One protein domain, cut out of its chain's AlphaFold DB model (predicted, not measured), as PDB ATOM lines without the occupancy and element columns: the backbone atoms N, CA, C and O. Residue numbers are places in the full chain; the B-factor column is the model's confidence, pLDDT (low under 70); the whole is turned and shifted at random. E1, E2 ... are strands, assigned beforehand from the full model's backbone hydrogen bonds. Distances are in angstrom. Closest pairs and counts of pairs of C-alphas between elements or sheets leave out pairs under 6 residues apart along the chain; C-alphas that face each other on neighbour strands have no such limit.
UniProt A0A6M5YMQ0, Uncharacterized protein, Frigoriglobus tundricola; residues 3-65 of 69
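Overview. This is residues 3 to 65 of the 69 residues of an uncharacterized protein of Frigoriglobus tundricola (UniProt A0A6M5YMQ0). A long two-stranded hairpin, E3 and E4, and a short one, E1 and E2, lie side by side in one twisted four-stranded sheet, and a wide, open loop, residues 15 to 43, joins E2 to E3. Residues 21 to 34 of that loop stick out freely from the rest. The printed part has 63 residues with four named strands, E1, E2, E3 and E4 along the chain, and no named helix; the sheet's order is E2, E1, E3, E4, antiparallel throughout. The class is all strand, though under half of the residues, 26 of 63, are in named elements. The whole is loose, with a radius of gyration of the C-alphas of 13.4 A, and spans 40 by 20 by 19 A.

Arrangement. Begin with the longest pairing of the sheet, between E3, residues 44 to 52, and E4, residues 55 to 64. These two form a hairpin over a tight link of 2 residues, and they are antiparallel, with 159 degrees between their directions. Look at C-alphas 49 and 59, which face each other at 4.4 A. Near one end of the pair, N 44 and O 64 are within hydrogen-bond range at 2.9 A; near the turn, N 55 and O 52 are also within range at 2.9 A. E4 bends by 57 degrees at residue 58. Now move to the other side of E3, where E1, residues 3 to 5, is its antiparallel neighbour at 143 degrees. C-alphas 5 and 46 face each other at 4.5 A, and both N 4 to O 47 and N 47 to O 4 are within hydrogen-bond range at 2.8 A. Next to E1 comes E2, residues 11 to 14, antiparallel to it at 176 degrees; the two form a hairpin over a tight link of 5 residues. Here C-alphas 11 and 4 face each other at 4.5 A, and N 3 and O 13 are within hydrogen-bond range at 2.8 A. E2 and E4 are the edge strands and are apart; E1 and E3 are inner strands. E2 and E3 are apart too, though they follow each other in the chain. From edge to edge of the sheet the strands' lines turn by 60 degrees, while the way across it turns by 5 degrees.

Along the chain. Find C-alpha 44 at (102.577, 107.544, 1.285); from there E3 runs 26.6 A to C-alpha 52 at (88.167, 120.923, -16.562). After Asp 53 and Asn 54, E4 begins at Val 55 and runs 26.3 A to C-alpha 64 at (105.343, 106.881, -2.931); with 10 residues it is the longest strand. Go back to Val 3, whose C-alpha stands at (98.419, 116.721, -6.320), for E1, which ends at Arg 5. E2 runs from Leu 11 to Thr 14.

Size, cuts and confidence. The two C-alphas farthest apart are those of Asp 24 and Ser 42, at 40.5 A, both in the long link of 29 residues from E2 to E3. The C-alphas of this link lie 8 to 23 A from the mean of all C-alphas. Without residues 21 to 34, which stand free, the body has 49 residues and spans 33 by 20 by 15 A, with a radius of gyration of 11.4 A. The printed part has no cut from residue 3 to residue 65, and its first and last C-alphas are 16.2 A apart. The full chain has 69 residues. In the B-factor column the mean pLDDT of the printed part is 87.0; look at residues 23 and 25 for the two values under 70, where the model's confidence is low.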
ATOM      1  N   VAL A   3      97.873 117.854  -7.067       95.12
ATOM      2  CA  VAL A   3      98.419 116.721  -6.320       95.12
ATOM      3  C   VAL A   3      98.158 116.985  -4.850       95.12
ATOM      4  O   VAL A   3      98.592 118.009  -4.318       95.12
ATOM      5  N   ARG A   4      97.446 116.077  -4.192       96.69
ATOM      6  CA  ARG A   4      97.052 116.194  -2.786       96.69
ATOM      7  C   ARG A   4      97.526 114.992  -1.997       96.69
ATOM      8  O   ARG A   4      97.595 113.887  -2.523       96.69
ATOM      9  N   ARG A   5      97.837 115.192  -0.723       96.12
ATOM     10  CA  ARG A   5      98.100 114.083   0.195       96.12
ATOM     11  C   ARG A   5      96.771 113.438   0.595       96.12
ATOM     12  O   ARG A   5      95.805 114.146   0.867       96.12
ATOM     13  N   ALA A   6      96.694 112.110   0.573       95.00
ATOM     14  CA  ALA A   6      95.412 111.415   0.699       95.00
ATOM     15  C   ALA A   6      94.827 111.425   2.125       95.00
ATOM     16  O   ALA A   6      93.620 111.277   2.286       95.00
ATOM     17  N   ASP A   7      95.661 111.575   3.157       93.44
ATOM     18  CA  ASP A   7      95.235 111.511   4.561       93.44
ATOM     19  C   ASP A   7      94.588 112.811   5.061       93.44
ATOM     20  O   ASP A   7      93.609 112.767   5.803       93.44
ATOM     21  N   ASP A   8      95.113 113.961   4.638       94.94
ATOM     22  CA  ASP A   8      94.706 115.292   5.100       94.94
ATOM     23  C   ASP A   8      94.200 116.212   3.974       94.94
ATOM     24  O   ASP A   8      93.801 117.350   4.230       94.94
ATOM     25  N   SER A   9      94.182 115.733   2.723       93.12
ATOM     26  CA  SER A   9      93.789 116.496   1.525       93.12
ATOM     27  C   SER A   9      94.624 117.760   1.265       93.12
ATOM     28  O   SER A   9      94.233 118.613   0.452       93.12
ATOM     29  N   ARG A  10      95.787 117.902   1.916       95.69
ATOM     30  CA  ARG A  10      96.689 119.044   1.737       95.69
ATOM     31  C   ARG A  10      97.194 119.083   0.301       95.69
ATOM     32  O   ARG A  10      97.707 118.091  -0.217       95.69
ATOM     33  N   LEU A  11      97.078 120.253  -0.323       95.00
ATOM     34  CA  LEU A  11      97.604 120.505  -1.661       95.00
ATOM     35  C   LEU A  11      99.136 120.540  -1.622       95.00
ATOM     36  O   LEU A  11      99.725 121.342  -0.901       95.00
ATOM     37  N   VAL A  12      99.757 119.670  -2.409       95.06
ATOM     38  CA  VAL A  12     101.212 119.536  -2.561       95.06
ATOM     39  C   VAL A  12     101.682 120.281  -3.803       95.06
ATOM     40  O   VAL A  12     102.717 120.940  -3.788       95.06
ATOM     41  N   TYR A  13     100.908 120.195  -4.883       94.56
ATOM     42  CA  TYR A  13     101.253 120.793  -6.163       94.56
ATOM     43  C   TYR A  13      99.997 121.141  -6.959       94.56
ATOM     44  O   TYR A  13      99.002 120.423  -6.892       94.56
ATOM     45  N   THR A  14     100.060 122.211  -7.748       93.56
ATOM     46  CA  THR A  14      99.032 122.569  -8.733       93.56
ATOM     47  C   THR A  14      99.691 123.001 -10.034       93.56
ATOM     48  O   THR A  14     100.709 123.695 -10.029       93.56
ATOM     49  N   THR A  15      99.098 122.623 -11.162       88.12
ATOM     50  CA  THR A  15      99.498 123.146 -12.475       88.12
ATOM     51  C   THR A  15      98.857 124.503 -12.742       88.12
ATOM     52  O   THR A  15      97.804 124.827 -12.192       88.12
ATOM     53  N   ASN A  16      99.430 125.257 -13.680       86.19
ATOM     54  CA  ASN A  16      98.712 126.358 -14.318       86.19
ATOM     55  C   ASN A  16      97.495 125.831 -15.097       86.19
ATOM     56  O   ASN A  16      97.477 124.681 -15.548       86.19
ATOM     57  N   ILE A  17      96.491 126.691 -15.274       84.38
ATOM     58  CA  ILE A  17      95.354 126.418 -16.157       84.38
ATOM     59  C   ILE A  17      95.859 126.459 -17.600       84.38
ATOM     60  O   ILE A  17      96.470 127.441 -18.022       84.38
ATOM     61  N   LEU A  18      95.594 125.392 -18.350       79.69
ATOM     62  CA  LEU A  18      95.939 125.291 -19.764       79.69
ATOM     63  C   LEU A  18      94.653 125.191 -20.590       79.69
ATOM     64  O   LEU A  18      93.782 124.389 -20.246       79.69
ATOM     65  N   PRO A  19      94.512 125.971 -21.677       73.25
ATOM     66  CA  PRO A  19      93.379 125.823 -22.574       73.25
ATOM     67  C   PRO A  19      93.507 124.502 -23.337       73.25
ATOM     68  O   PRO A  19      94.482 124.278 -24.056       73.25
ATOM     69  N   LEU A  20      92.512 123.631 -23.188       73.00
ATOM     70  CA  LEU A  20      92.389 122.403 -23.966       73.00
ATOM     71  C   LEU A  20      91.265 122.574 -24.982       73.00
ATOM     72  O   LEU A  20      90.132 122.893 -24.630       73.00
ATOM     73  N   THR A  21      91.581 122.349 -26.255       71.06
ATOM     74  CA  THR A  21      90.588 122.373 -27.330       71.06
ATOM     75  C   THR A  21      90.274 120.949 -27.744       71.06
ATOM     76  O   THR A  21      91.084 120.282 -28.386       71.06
ATOM     77  N   PHE A  22      89.069 120.498 -27.414       71.56
ATOM     78  CA  PHE A  22      88.558 119.205 -27.848       71.56
ATOM     79  C   PHE A  22      87.751 119.397 -29.128       71.56
ATOM     80  O   PHE A  22      86.648 119.943 -29.100       71.56
ATOM     81  N   ARG A  23      88.335 119.004 -30.264       67.19
ATOM     82  CA  ARG A  23      87.690 119.162 -31.575       67.19
ATOM     83  C   ARG A  23      86.450 118.273 -31.708       67.19
ATOM     84  O   ARG A  23      85.446 118.746 -32.225       67.19
ATOM     85  N   ASP A  24      86.515 117.056 -31.168       72.38
ATOM     86  CA  ASP A  24      85.426 116.078 -31.153       72.38
ATOM     87  C   ASP A  24      85.159 115.616 -29.716       72.38
ATOM     88  O   ASP A  24      86.038 115.071 -29.050       72.38
ATOM     89  N   ARG A  25      83.940 115.860 -29.219       66.88
ATOM     90  CA  ARG A  25      83.562 115.643 -27.807       66.88
ATOM     91  C   ARG A  25      83.248 114.186 -27.449       66.88
ATOM     92  O   ARG A  25      83.042 113.891 -26.279       66.88
ATOM     93  N   GLU A  26      83.199 113.298 -28.438       76.56
ATOM     94  CA  GLU A  26      82.845 111.882 -28.256       76.56
ATOM     95  C   GLU A  26      84.067 110.951 -28.191       76.56
ATOM     96  O   GLU A  26      83.925 109.746 -27.999       76.56
ATOM     97  N   VAL A  27      85.280 111.489 -28.343       71.81
ATOM     98  CA  VAL A  27      86.510 110.690 -28.372       71.81
ATOM     99  C   VAL A  27      87.149 110.663 -26.987       71.81
ATOM    100  O   VAL A  27      87.380 111.707 -26.380       71.81
ATOM    101  N   LEU A  28      87.478 109.461 -26.499       71.62
ATOM    102  CA  LEU A  28      88.290 109.302 -25.294       71.62
ATOM    103  C   LEU A  28      89.691 109.858 -25.554       71.62
ATOM    104  O   LEU A  28      90.392 109.417 -26.465       71.62
ATOM    105  N   LEU A  29      90.100 110.824 -24.739       71.94
ATOM    106  CA  LEU A  29      91.404 111.455 -24.859       71.94
ATOM    107  C   LEU A  29      92.367 110.832 -23.868       71.94
ATOM    108  O   LEU A  29      92.179 110.910 -22.656       71.94
ATOM    109  N   GLN A  30      93.426 110.235 -24.401       72.75
ATOM    110  CA  GLN A  30      94.544 109.785 -23.595       72.75
ATOM    111  C   GLN A  30      95.542 110.935 -23.463       72.75
ATOM    112  O   GLN A  30      96.148 111.361 -24.445       72.75
ATOM    113  N   VAL A  31      95.701 111.444 -22.245       72.38
ATOM    114  CA  VAL A  31      96.638 112.528 -21.943       72.38
ATOM    115  C   VAL A  31      97.857 111.936 -21.248       72.38
ATOM    116  O   VAL A  31      97.731 111.249 -20.237       72.38
ATOM    117  N   ALA A  32      99.043 112.213 -21.787       76.62
ATOM    118  CA  ALA A  32     100.301 112.014 -21.084       76.62
ATOM    119  C   ALA A  32     100.779 113.375 -20.584       76.62
ATOM    120  O   ALA A  32     100.860 114.328 -21.361       76.62
ATOM    121  N   VAL A  33     101.094 113.468 -19.297       77.69
ATOM    122  CA  VAL A  33     101.663 114.680 -18.710       77.69
ATOM    123  C   VAL A  33     102.971 114.391 -18.013       77.69
ATOM    124  O   VAL A  33     103.179 113.323 -17.440       77.69
ATOM    125  N   HIS A  34     103.843 115.388 -18.065       82.94
ATOM    126  CA  HIS A  34     105.069 115.424 -17.302       82.94
ATOM    127  C   HIS A  34     104.915 116.463 -16.192       82.94
ATOM    128  O   HIS A  34     104.472 117.582 -16.451       82.94
ATOM    129  N   ILE A  35     105.228 116.070 -14.959       83.75
ATOM    130  CA  ILE A  35     105.126 116.929 -13.780       83.75
ATOM    131  C   ILE A  35     106.545 117.190 -13.294       83.75
ATOM    132  O   ILE A  35     107.241 116.264 -12.888       83.75
ATOM    133  N   GLU A  36     106.953 118.454 -13.316       86.25
ATOM    134  CA  GLU A  36     108.256 118.897 -12.824       86.25
ATOM    135  C   GLU A  36     108.087 119.802 -11.602       86.25
ATOM    136  O   GLU A  36     107.091 120.518 -11.463       86.25
ATOM    137  N   GLY A  37     109.071 119.768 -10.701       86.88
ATOM    138  CA  GLY A  37     109.100 120.620  -9.508       86.88
ATOM    139  C   GLY A  37     108.109 120.234  -8.403       86.88
ATOM    140  O   GLY A  37     107.987 120.967  -7.426       86.88
ATOM    141  N   CYS A  38     107.414 119.099  -8.524       90.88
ATOM    142  CA  CYS A  38     106.581 118.570  -7.448       90.88
ATOM    143  C   CYS A  38     107.468 117.943  -6.364       90.88
ATOM    144  O   CYS A  38     108.127 116.931  -6.602       90.88
ATOM    145  N   VAL A  39     107.485 118.552  -5.179       91.31
ATOM    146  CA  VAL A  39     108.248 118.067  -4.024       91.31
ATOM    147  C   VAL A  39     107.311 117.314  -3.089       91.31
ATOM    148  O   VAL A  39     106.314 117.867  -2.633       91.31
ATOM    149  N   PHE A  40     107.653 116.064  -2.791       91.94
ATOM    150  CA  PHE A  40     106.933 115.228  -1.836       91.94
ATOM    151  C   PHE A  40     107.708 115.186  -0.524       91.94
ATOM    152  O   PHE A  40     108.900 114.888  -0.516       91.94
ATOM    153  N   ASP A  41     107.043 115.520   0.576       89.81
ATOM    154  CA  ASP A  41     107.669 115.663   1.890       89.81
ATOM    155  C   ASP A  41     107.749 114.354   2.689       89.81
ATOM    156  O   ASP A  41     108.515 114.270   3.645       89.81
ATOM    157  N   SER A  42     106.988 113.331   2.298       92.12
ATOM    158  CA  SER A  42     106.979 112.013   2.938       92.12
ATOM    159  C   SER A  42     106.585 110.913   1.950       92.12
ATOM    160  O   SER A  42     105.924 111.184   0.948       92.12
ATOM    161  N   ALA A  43     106.919 109.655   2.244       94.06
ATOM    162  CA  ALA A  43     106.284 108.526   1.571       94.06
ATOM    163  C   ALA A  43     104.781 108.446   1.908       94.06
ATOM    164  O   ALA A  43     104.320 108.958   2.931       94.06
ATOM    165  N   GLY A  44     104.003 107.772   1.059       95.19
ATOM    166  CA  GLY A  44     102.577 107.544   1.285       95.19
ATOM    167  C   GLY A  44     101.710 107.699   0.042       95.19
ATOM    168  O   GLY A  44     102.196 107.731  -1.089       95.19
ATOM    169  N   PHE A  45     100.398 107.757   0.273       97.00
ATOM    170  CA  PHE A  45      99.404 107.921  -0.781       97.00
ATOM    171  C   PHE A  45      99.152 109.394  -1.097       97.00
ATOM    172  O   PHE A  45      98.884 110.209  -0.211       97.00
ATOM    173  N   TYR A  46      99.162 109.695  -2.387       96.75
ATOM    174  CA  TYR A  46      98.807 110.984  -2.953       96.75
ATOM    175  C   TYR A  46      97.731 110.784  -4.022       96.75
ATOM    176  O   TYR A  46      97.718 109.771  -4.722       96.75
ATOM    177  N   LEU A  47      96.830 111.749  -4.147       96.06
ATOM    178  CA  LEU A  47      95.817 111.809  -5.192       96.06
ATOM    179  C   LEU A  47      96.251 112.829  -6.236       96.06
ATOM    180  O   LEU A  47      96.644 113.943  -5.889       96.06
ATOM    181  N   VAL A  48      96.186 112.446  -7.505       94.38
ATOM    182  CA  VAL A  48      96.381 113.343  -8.644       94.38
ATOM    183  C   VAL A  48      95.027 113.568  -9.287       94.38
ATOM    184  O   VAL A  48      94.462 112.648  -9.867       94.38
ATOM    185  N   GLU A  49      94.517 114.785  -9.192       94.56
ATOM    186  CA  GLU A  49      93.164 115.152  -9.597       94.56
ATOM    187  C   GLU A  49      93.189 116.069 -10.822       94.56
ATOM    188  O   GLU A  49      93.945 117.046 -10.911       94.56
ATOM    189  N   TRP A  50      92.319 115.771 -11.779       90.69
ATOM    190  CA  TRP A  50      92.151 116.519 -13.014       90.69
ATOM    191  C   TRP A  50      90.873 117.324 -12.979       90.69
ATOM    192  O   TRP A  50      89.806 116.812 -12.647       90.69
ATOM    193  N   TYR A  51      90.989 118.575 -13.404       90.56
ATOM    194  CA  TYR A  51      89.881 119.507 -13.443       90.56
ATOM    195  C   TYR A  51      89.761 120.106 -14.843       90.56
ATOM    196  O   TYR A  51      90.766 120.513 -15.429       90.56
ATOM    197  N   CYS A  52      88.536 120.180 -15.358       86.44
ATOM    198  CA  CYS A  52      88.167 120.923 -16.562       86.44
ATOM    199  C   CYS A  52      87.093 121.938 -16.166       86.44
ATOM    200  O   CYS A  52      86.094 121.552 -15.571       86.44
ATOM    201  N   ASP A  53      87.311 123.226 -16.435       86.94
ATOM    202  CA  ASP A  53      86.415 124.311 -15.993       86.94
ATOM    203  C   ASP A  53      86.073 124.253 -14.488       86.94
ATOM    204  O   ASP A  53      84.937 124.472 -14.074       86.94
ATOM    205  N   ASN A  54      87.075 123.933 -13.658       87.00
ATOM    206  CA  ASN A  54      86.952 123.705 -12.207       87.00
ATOM    207  C   ASN A  54      86.023 122.544 -11.802       87.00
ATOM    208  O   ASN A  54      85.719 122.384 -10.621       87.00
ATOM    209  N   VAL A  55      85.606 121.704 -12.748       90.12
ATOM    210  CA  VAL A  55      84.890 120.455 -12.489       90.12
ATOM    211  C   VAL A  55      85.896 119.317 -12.455       90.12
ATOM    212  O   VAL A  55      86.694 119.169 -13.377       90.12
ATOM    213  N   TRP A  56      85.864 118.514 -11.396       90.69
ATOM    214  CA  TRP A  56      86.674 117.303 -11.293       90.69
ATOM    215  C   TRP A  56      86.224 116.279 -12.341       90.69
ATOM    216  O   TRP A  56      85.042 115.943 -12.412       90.69
ATOM    217  N   VAL A  57      87.152 115.817 -13.179       88.69
ATOM    218  CA  VAL A  57      86.850 114.928 -14.316       88.69
ATOM    219  C   VAL A  57      87.530 113.567 -14.230       88.69
ATOM    220  O   VAL A  57      87.054 112.618 -14.848       88.69
ATOM    221  N   ALA A  58      88.639 113.464 -13.500       89.00
ATOM    222  CA  ALA A  58      89.371 112.219 -13.313       89.00
ATOM    223  C   ALA A  58      90.344 112.334 -12.140       89.00
ATOM    224  O   ALA A  58      90.782 113.430 -11.782       89.00
ATOM    225  N   ASP A  59      90.754 111.194 -11.603       92.75
ATOM    226  CA  ASP A  59      91.836 111.095 -10.637       92.75
ATOM    227  C   ASP A  59      92.671 109.830 -10.850       92.75
ATOM    228  O   ASP A  59      92.304 108.920 -11.598       92.75
ATOM    229  N   THR A  60      93.831 109.798 -10.206       92.56
ATOM    230  CA  THR A  60      94.595 108.573  -9.994       92.56
ATOM    231  C   THR A  60      95.369 108.650  -8.683       92.56
ATOM    232  O   THR A  60      95.757 109.733  -8.236       92.56
ATOM    233  N   ALA A  61      95.621 107.496  -8.069       94.56
ATOM    234  CA  ALA A  61      96.410 107.395  -6.851       94.56
ATOM    235  C   ALA A  61      97.888 107.125  -7.166       94.56
ATOM    236  O   ALA A  61      98.231 106.256  -7.971       94.56
ATOM    237  N   LEU A  62      98.770 107.829  -6.462       93.56
ATOM    238  CA  LEU A  62     100.204 107.581  -6.432       93.56
ATOM    239  C   LEU A  62     100.588 107.053  -5.053       93.56
ATOM    240  O   LEU A  62     100.283 107.676  -4.040       93.56
ATOM    241  N   LEU A  63     101.288 105.920  -5.013       95.44
ATOM    242  CA  LEU A  63     101.934 105.424  -3.801       95.44
ATOM    243  C   LEU A  63     103.434 105.689  -3.897       95.44
ATOM    244  O   LEU A  63     104.137 105.018  -4.656       95.44
ATOM    245  N   LEU A  64     103.917 106.639  -3.107       93.88
ATOM    246  CA  LEU A  64     105.343 106.881  -2.931       93.88
ATOM    247  C   LEU A  64     105.874 105.999  -1.809       93.88
ATOM    248  O   LEU A  64     105.280 105.914  -0.735       93.88
ATOM    249  N   ARG A  65     106.990 105.328  -2.080       92.56
ATOM    250  CA  ARG A  65     107.702 104.492  -1.112       92.56
ATOM    251  C   ARG A  65     108.929 105.241  -0.618       92.56
ATOM    252  O   ARG A  65     109.484 106.053  -1.355       92.56
TER     253      ARG A  65